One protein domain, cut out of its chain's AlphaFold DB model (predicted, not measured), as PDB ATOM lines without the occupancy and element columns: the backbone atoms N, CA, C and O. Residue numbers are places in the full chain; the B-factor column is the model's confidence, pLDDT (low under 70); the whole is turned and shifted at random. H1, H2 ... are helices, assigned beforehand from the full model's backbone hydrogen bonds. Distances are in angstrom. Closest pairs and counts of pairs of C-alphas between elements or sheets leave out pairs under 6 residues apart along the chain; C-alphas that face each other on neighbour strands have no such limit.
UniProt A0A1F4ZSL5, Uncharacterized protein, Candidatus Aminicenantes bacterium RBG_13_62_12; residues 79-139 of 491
ATOM      1  N   PRO A  79      30.991  59.210 151.634       95.75
ATOM      2  CA  PRO A  79      31.183  59.931 150.381       95.75
ATOM      3  C   PRO A  79      32.655  60.218 150.066       95.75
ATOM      4  O   PRO A  79      33.460  60.450 150.969       95.75
ATOM      5  N   GLU A  80      32.969  60.339 148.774       94.75
ATOM      6  CA  GLU A  80      34.340  60.506 148.268       94.75
ATOM      7  C   GLU A  80      35.105  61.673 148.911       94.75
ATOM      8  O   GLU A  80      36.283  61.546 149.223       94.75
ATOM      9  N   TYR A  81      34.444  62.800 149.191       94.44
ATOM     10  CA  TYR A  81      35.103  63.944 149.833       94.44
ATOM     11  C   TYR A  81      35.607  63.631 151.255       94.44
ATOM     12  O   TYR A  81      36.600  64.212 151.693       94.44
ATOM     13  N   VAL A  82      34.953  62.705 151.967       95.69
ATOM     14  CA  VAL A  82      35.380  62.238 153.292       95.69
ATOM     15  C   VAL A  82      36.556  61.271 153.158       95.69
ATOM     16  O   VAL A  82      37.548  61.416 153.873       95.69
ATOM     17  N   LEU A  83      36.469  60.328 152.212       95.19
ATOM     18  CA  LEU A  83      37.535  59.363 151.922       95.19
ATOM     19  C   LEU A  83      38.823  60.062 151.474       95.19
ATOM     20  O   LEU A  83      39.906  59.729 151.943       95.19
ATOM     21  N   GLU A  84      38.707  61.107 150.660       93.69
ATOM     22  CA  GLU A  84      39.839  61.931 150.241       93.69
ATOM     23  C   GLU A  84      40.496  62.662 151.426       93.69
ATOM     24  O   GLU A  84      41.720  62.806 151.484       93.69
ATOM     25  N   GLY A  85      39.699  63.083 152.414       90.88
ATOM     26  CA  GLY A  85      40.206  63.619 153.678       90.88
ATOM     27  C   GLY A  85      41.017  62.592 154.476       90.88
ATOM     28  O   GLY A  85      42.025  62.952 155.086       90.88
ATOM     29  N   TRP A  86      40.620  61.318 154.439       93.50
ATOM     30  CA  TRP A  86      41.365  60.223 155.064       93.50
ATOM     31  C   TRP A  86      42.662  59.903 154.319       93.50
ATOM     32  O   TRP A  86      43.716  59.888 154.951       93.50
ATOM     33  N   ARG A  87      42.621  59.756 152.984       90.25
ATOM     34  CA  ARG A  87      43.820  59.506 152.156       90.25
ATOM     35  C   ARG A  87      44.889  60.584 152.335       90.25
ATOM     36  O   ARG A  87      46.075  60.286 152.392       90.25
ATOM     37  N   LYS A  88      44.468  61.844 152.475       88.19
ATOM     38  CA  LYS A  88      45.356  62.994 152.722       88.19
ATOM     39  C   LYS A  88      45.834  63.122 154.173       88.19
ATOM     40  O   LYS A  88      46.476  64.116 154.503       88.19
ATOM     41  N   GLY A  89      45.476  62.188 155.055       86.69
ATOM     42  CA  GLY A  89      45.852  62.208 156.471       86.69
ATOM     43  C   GLY A  89      45.179  63.307 157.302       86.69
ATOM     44  O   GLY A  89      45.572  63.533 158.444       86.69
ATOM     45  N   ARG A  90      44.159  63.997 156.764       86.81
ATOM     46  CA  ARG A  90      43.398  65.026 157.504       86.81
ATOM     47  C   ARG A  90      42.446  64.402 158.518       86.81
ATOM     48  O   ARG A  90      42.135  65.010 159.535       86.81
ATOM     49  N   LEU A  91      41.981  63.186 158.238       90.12
ATOM     50  CA  LEU A  91      41.123  62.406 159.120       90.12
ATOM     51  C   LEU A  91      41.845  61.139 159.566       90.12
ATOM     52  O   LEU A  91      42.497  60.474 158.768       90.12
ATOM     53  N   LYS A  92      41.683  60.784 160.840       90.38
ATOM     54  CA  LYS A  92      42.076  59.474 161.373       90.38
ATOM     55  C   LYS A  92      40.916  58.496 161.208       90.38
ATOM     56  O   LYS A  92      39.763  58.931 161.173       90.38
ATOM     57  N   TYR A  93      41.184  57.190 161.221       90.19
ATOM     58  CA  TYR A  93      40.127  56.172 161.154       90.19
ATOM     59  C   TYR A  93      39.003  56.397 162.183       90.19
ATOM     60  O   TYR A  93      37.822  56.343 161.843       90.19
ATOM     61  N   GLY A  94      39.354  56.774 163.417       88.12
ATOM     62  CA  GLY A  94      38.368  57.093 164.452       88.12
ATOM     63  C   GLY A  94      37.401  58.228 164.077       88.12
ATOM     64  O   GLY A  94      36.244  58.180 164.483       88.12
ATOM     65  N   HIS A  95      37.823  59.217 163.274       92.44
ATOM     66  CA  HIS A  95      36.923  60.266 162.772       92.44
ATOM     67  C   HIS A  95      35.878  59.688 161.819       92.44
ATOM     68  O   HIS A  95      34.701  60.020 161.921       92.44
ATOM     69  N   LEU A  96      36.292  58.782 160.934       94.00
ATOM     70  CA  LEU A  96      35.399  58.139 159.971       94.00
ATOM     71  C   LEU A  96      34.331  57.308 160.661       94.00
ATOM     72  O   LEU A  96      33.172  57.359 160.263       94.00
ATOM     73  N   GLU A  97      34.696  56.590 161.724       91.00
ATOM     74  CA  GLU A  97      33.721  55.831 162.506       91.00
ATOM     75  C   GLU A  97      32.629  56.728 163.093       91.00
ATOM     76  O   GLU A  97      31.467  56.327 163.149       91.00
ATOM     77  N   GLN A  98      32.978  57.953 163.495       88.81
ATOM     78  CA  GLN A  98      31.999  58.921 163.983       88.81
ATOM     79  C   GLN A  98      31.153  59.498 162.842       88.81
ATOM     80  O   GLN A  98      29.930  59.528 162.953       88.81
ATOM     81  N   LEU A  99      31.773  59.876 161.722       90.62
ATOM     82  CA  LEU A  99      31.065  60.389 160.543       90.62
ATOM     83  C   LEU A  99      30.101  59.355 159.941       90.62
ATOM     84  O   LEU A  99      29.028  59.710 159.458       90.62
ATOM     85  N   LEU A 100      30.422  58.062 160.036       88.44
ATOM     86  CA  LEU A 100      29.546  56.984 159.577       88.44
ATOM     87  C   LEU A 100      28.191  56.979 160.301       88.44
ATOM     88  O   LEU A 100      27.189  56.577 159.712       88.44
ATOM     89  N   ARG A 101      28.138  57.462 161.550       82.12
ATOM     90  CA  ARG A 101      26.909  57.534 162.361       82.12
ATOM     91  C   ARG A 101      25.913  58.571 161.841       82.12
ATOM     92  O   ARG A 101      24.721  58.412 162.074       82.12
ATOM     93  N   VAL A 102      26.396  59.597 161.140       82.56
ATOM     94  CA  VAL A 102      25.594  60.712 160.600       82.56
ATOM     95  C   VAL A 102      25.460  60.656 159.075       82.56
ATOM     96  O   VAL A 102      24.930  61.573 158.456       82.56
ATOM     97  N   ARG A 103      25.912  59.566 158.437       83.56
ATOM     98  CA  ARG A 103      25.990  59.454 156.969       83.56
ATOM     99  C   ARG A 103      24.648  59.588 156.244       83.56
ATOM    100  O   ARG A 103      24.618  60.010 155.094       83.56
ATOM    101  N   GLU A 104      23.557  59.221 156.914       78.56
ATOM    102  CA  GLU A 104      22.200  59.273 156.358       78.56
ATOM    103  C   GLU A 104      21.681  60.720 156.237       78.56
ATOM    104  O   GLU A 104      20.688  60.962 155.553       78.56
ATOM    105  N   SER A 105      22.356  61.689 156.872       79.88
ATOM    106  CA  SER A 105      22.063  63.121 156.789       79.88
ATOM    107  C   SER A 105      23.189  63.848 156.039       79.88
ATOM    108  O   SER A 105      24.205  64.215 156.633       79.88
ATOM    109  N   PRO A 106      23.048  64.106 154.721       80.69
ATOM    110  CA  PRO A 106      24.101  64.747 153.930       80.69
ATOM    111  C   PRO A 106      24.499  66.142 154.423       80.69
ATOM    112  O   PRO A 106      25.628  66.570 154.189       80.69
ATOM    113  N   ALA A 107      23.576  66.865 155.063       76.38
ATOM    114  CA  ALA A 107      23.836  68.188 155.621       76.38
ATOM    115  C   ALA A 107      24.700  68.103 156.889       76.38
ATOM    116  O   ALA A 107      25.748  68.744 156.945       76.38
ATOM    117  N   GLU A 108      24.313  67.261 157.855       78.25
ATOM    118  CA  GLU A 108      25.081  67.039 159.091       78.25
ATOM    119  C   GLU A 108      26.458  66.453 158.778       78.25
ATOM    120  O   GLU A 108      27.471  66.923 159.291       78.25
ATOM    121  N   LEU A 109      26.526  65.477 157.867       87.00
ATOM    122  CA  LEU A 109      27.787  64.867 157.464       87.00
ATOM    123  C   LEU A 109      28.775  65.899 156.899       87.00
ATOM    124  O   LEU A 109      29.955  65.854 157.241       87.00
ATOM    125  N   LYS A 110      28.311  66.830 156.055       89.31
ATOM    126  CA  LYS A 110      29.161  67.901 155.510       89.31
ATOM    127  C   LYS A 110      29.670  68.835 156.604       89.31
ATOM    128  O   LYS A 110      30.848  69.186 156.586       89.31
ATOM    129  N   GLU A 111      28.807  69.211 157.543       84.94
ATOM    130  CA  GLU A 111      29.170  70.097 158.652       84.94
ATOM    131  C   GLU A 111      30.201  69.435 159.575       84.94
ATOM    132  O   GLU A 111      31.272  69.988 159.834       84.94
ATOM    133  N   PHE A 112      29.950  68.194 159.991       88.00
ATOM    134  CA  PHE A 112      30.889  67.451 160.827       88.00
ATOM    135  C   PHE A 112      32.191  67.115 160.109       88.00
ATOM    136  O   PHE A 112      33.248  67.144 160.736       88.00
ATOM    137  N   PHE A 113      32.152  66.835 158.804       92.06
ATOM    138  CA  PHE A 113      33.363  66.660 158.008       92.06
ATOM    139  C   PHE A 113      34.214  67.930 158.008       92.06
ATOM    140  O   PHE A 113      35.427  67.846 158.202       92.06
ATOM    141  N   LYS A 114      33.597  69.102 157.827       88.50
ATOM    142  CA  LYS A 114      34.295  70.388 157.880       88.50
ATOM    143  C   LYS A 114      34.986  70.566 159.233       88.50
ATOM    144  O   LYS A 114      36.200  70.719 159.277       88.50
ATOM    145  N   VAL A 115      34.248  70.393 160.329       85.00
ATOM    146  CA  VAL A 115      34.788  70.470 161.700       85.00
ATOM    147  C   VAL A 115      35.923  69.467 161.943       85.00
ATOM    148  O   VAL A 115      36.900  69.784 162.618       85.00
ATOM    149  N   ALA A 116      35.802  68.244 161.423       86.88
ATOM    150  CA  ALA A 116      36.788  67.187 161.627       86.88
ATOM    151  C   ALA A 116      38.057  67.358 160.775       86.88
ATOM    152  O   ALA A 116      39.114  66.861 161.159       86.88
ATOM    153  N   SER A 117      37.944  68.000 159.609       84.50
ATOM    154  CA  SER A 117      39.030  68.133 158.628       84.50
ATOM    155  C   SER A 117      39.739  69.486 158.666       84.50
ATOM    156  O   SER A 117      40.867  69.587 158.177       84.50
ATOM    157  N   GLU A 118      39.110  70.515 159.238       80.69
ATOM    158  CA  GLU A 118      39.728  71.817 159.458       80.69
ATOM    159  C   GLU A 118      40.717  71.762 160.627       80.69
ATOM    160  O   GLU A 118      40.450  71.200 161.691       80.69
ATOM    161  N   VAL A 119      41.889  72.355 160.407       63.31
ATOM    162  CA  VAL A 119      42.869  72.603 161.462       63.31
ATOM    163  C   VAL A 119      42.568  73.989 161.999       63.31
ATOM    164  O   VAL A 119      42.792  74.989 161.315       63.31
ATOM    165  N   ASP A 120      42.028  74.044 163.211       56.41
ATOM    166  CA  ASP A 120      41.847  75.307 163.900       56.41
ATOM    167  C   ASP A 120      43.225  75.890 164.231       56.41
ATOM    168  O   ASP A 120      44.115  75.195 164.732       56.41
ATOM    169  N   ARG A 121      43.404  77.181 163.941       41.38
ATOM    170  CA  ARG A 121      44.690  77.879 164.087       41.38
ATOM    171  C   ARG A 121      45.205  77.881 165.534       41.38
ATOM    172  O   ARG A 121      46.395  78.096 165.736       41.38
ATOM    173  N   TRP A 122      44.332  77.646 166.515       39.81
ATOM    174  CA  TRP A 122      44.638  77.688 167.944       39.81
ATOM    175  C   TRP A 122      44.614  76.307 168.607       39.81
ATOM    176  O   TRP A 122      45.425  76.047 169.496       39.81
ATOM    177  N   ASN A 123      43.704  75.428 168.180       43.47
ATOM    178  CA  ASN A 123      43.433  74.141 168.830       43.47
ATOM    179  C   ASN A 123      43.959  72.918 168.054       43.47
ATOM    180  O   ASN A 123      43.893  71.802 168.566       43.47
ATOM    181  N   GLY A 124      44.492  73.101 166.842       60.59
ATOM    182  CA  GLY A 124      44.877  71.991 165.969       60.59
ATOM    183  C   GLY A 124      43.662  71.328 165.307       60.59
ATOM    184  O   GLY A 124      42.595  71.929 165.188       60.59
ATOM    185  N   SER A 125      43.819  70.094 164.820       67.69
ATOM    186  CA  SER A 125      42.696  69.328 164.265       67.69
ATOM    187  C   SER A 125      41.797  68.780 165.374       67.69
ATOM    188  O   SER A 125      42.283  68.291 166.395       67.69
ATOM    189  N   THR A 126      40.479  68.830 165.157       78.75
ATOM    190  CA  THR A 126      39.484  68.254 166.077       78.75
ATOM    191  C   THR A 126      39.833  66.800 166.399       78.75
ATOM    192  O   THR A 126      40.082  65.999 165.497       78.75
ATOM    193  N   THR A 127      39.839  66.439 167.684       84.56
ATOM    194  CA  THR A 127      40.125  65.063 168.116       84.56
ATOM    195  C   THR A 127      38.922  64.134 167.910       84.56
ATOM    196  O   THR A 127      37.770  64.568 167.845       84.56
ATOM    197  N   VAL A 128      39.165  62.815 167.894       82.19
ATOM    198  CA  VAL A 128      38.099  61.801 167.771       82.19
ATOM    199  C   VAL A 128      37.066  61.927 168.887       82.19
ATOM    200  O   VAL A 128      35.867  61.838 168.623       82.19
ATOM    201  N   GLU A 129      37.513  62.158 170.123       75.81
ATOM    202  CA  GLU A 129      36.608  62.270 171.268       75.81
ATOM    203  C   GLU A 129      35.790  63.567 171.222       75.81
ATOM    204  O   GLU A 129      34.606  63.561 171.555       75.81
ATOM    205  N   GLU A 130      36.364  64.673 170.743       74.19
ATOM    206  CA  GLU A 130      35.622  65.923 170.557       74.19
ATOM    207  C   GLU A 130      34.582  65.818 169.446       74.19
ATOM    208  O   GLU A 130      33.449  66.260 169.643       74.19
ATOM    209  N   LEU A 131      34.934  65.213 168.306       83.56
ATOM    210  CA  LEU A 131      33.990  64.967 167.219       83.56
ATOM    211  C   LEU A 131      32.845  64.069 167.693       83.56
ATOM    212  O   LEU A 131      31.677  64.399 167.494       83.56
ATOM    213  N   LYS A 132      33.177  62.972 168.383       80.50
ATOM    214  CA  LYS A 132      32.200  62.076 169.002       80.50
ATOM    215  C   LYS A 132      31.277  62.836 169.947       80.50
ATOM    216  O   LYS A 132      30.067  62.713 169.814       80.50
ATOM    217  N   ARG A 133      31.819  63.669 170.844       72.69
ATOM    218  CA  ARG A 133      31.019  64.491 171.764       72.69
ATOM    219  C   ARG A 133      30.092  65.449 171.019       72.69
ATOM    220  O   ARG A 133      28.956  65.614 171.437       72.69
ATOM    221  N   ARG A 134      30.542  66.080 169.930       75.75
ATOM    222  CA  ARG A 134      29.694  66.982 169.130       75.75
ATOM    223  C   ARG A 134      28.538  66.228 168.460       75.75
ATOM    224  O   ARG A 134      27.400  66.658 168.592       75.75
ATOM    225  N   ILE A 135      28.812  65.077 167.844       77.75
ATOM    226  CA  ILE A 135      27.775  64.211 167.252       77.75
ATOM    227  C   ILE A 135      26.825  63.663 168.329       77.75
ATOM    228  O   ILE A 135      25.610  63.609 168.139       77.75
ATOM    229  N   ASP A 136      27.358  63.281 169.490       67.69
ATOM    230  CA  ASP A 136      26.564  62.816 170.626       67.69
ATOM    231  C   ASP A 136      25.684  63.939 171.189       67.69
ATOM    232  O   ASP A 136      24.542  63.682 171.553       67.69
ATOM    233  N   ASN A 137      26.167  65.182 171.236       63.84
ATOM    234  CA  ASN A 137      25.378  66.339 171.666       63.84
ATOM    235  C   ASN A 137      24.237  66.662 170.691       63.84
ATOM    236  O   ASN A 137      23.193  67.143 171.125       63.84
ATOM    237  N   GLU A 138      24.394  66.345 169.406       66.56
ATOM    238  CA  GLU A 138      23.290  66.391 168.444       66.56
ATOM    239  C   GLU A 138      22.342  65.191 168.544       66.56
ATOM    240  O   GLU A 138      21.222  65.282 168.054       66.56
ATOM    241  N   SER A 139      22.739  64.097 169.210       71.62
ATOM    242  CA  SER A 139      21.899  62.924 169.495       71.62
ATOM    243  C   SER A 139      21.195  63.082 170.854       71.62
ATOM    244  O   SER A 139      21.767  62.714 171.894       71.62
TER     245      SER A 139
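AT A GLANCE: This is residues 79 to 139 of the 491 residues of an uncharacterized protein of Candidatus Aminicenantes bacterium RBG_13_62_12 (UniProt A0A1F4ZSL5). Four helices lie nearly lined up in a small bundle, running alternately one way and the other: H2 and H3 stand side by side in the middle, H4 packs along one side of this pair, and H1 lies over the other side, less closely. The link from H3 to H4 loops out past one end of the helices, with Trp 122 in its turn. The printed part has 61 residues with four named helices, in the order H1, H2, H3, H4, and no named strand; the class is all helix. It is compact, with a radius of gyration of the C-alphas of 10.6 A, and its rounded outline spans 28 by 25 by 18 A.

HOW THE PARTS SIT: The longest helix is H3, residues 106 to 117. It touches H2, residues 93 to 100, at a shallow tilt of 19 degrees, opposite ways, a helical hairpin; their closest C-alphas are those of Leu 99 and Leu 109, 6.3 A apart. With residues 112 to 116 alone, H3 also touches H4, residues 128 to 138. These two are a second helical hairpin, with a shallow tilt of 30 degrees, opposite ways, and their closest C-alphas, of Ala 116 and Leu 131, are 6.6 A apart. H2 and H4 touch and run the same way at a shallow tilt of 14 degrees; their closest C-alphas are those of His 95 and Val 128, 5.4 A apart. The packing of these three is mostly aligned, each touching pair being at a shallow tilt. H1, residues 80 to 87, touches no helix. It is close to but not clearly touching H3, with the closest C-alphas, of Val 82 and Phe 113, 6.8 A apart, and a shallow tilt of 21 degrees, the same way. It is also close to but not clearly touching H2, where the closest C-alphas, of Trp 86 and Tyr 93, are 7.4 A apart. H1 and H4 are apart. In H1, H2, H3 and H4 every O i to N i+4 pair is within hydrogen-bond range.

IN THESE COORDINATES: H3 is 16.0 A from first to last C-alpha, beginning with C-alpha 106 at (24.101, 64.747, 153.930). H4 measures 15.5 A and ends with C-alpha 138 at (23.290, 66.391, 168.444). H2 measures 10.7 A. H1 measures 10.3 A and begins with C-alpha 80 at (34.340, 60.506, 148.268).

THE WHOLE: The two C-alphas farthest apart, those of Glu 104 and Trp 122, are 31.3 A apart. The printed part has no cut. The links H1 to H2 and H2 to H3 are tight, and H3 to H4 is short, with 10 residues; within it residues 119 to 120 pair antiparallel with residues 124 to 125. The mean pLDDT of the printed part is 81.1, and residues 119 to 125 and 136 to 138 are under 70.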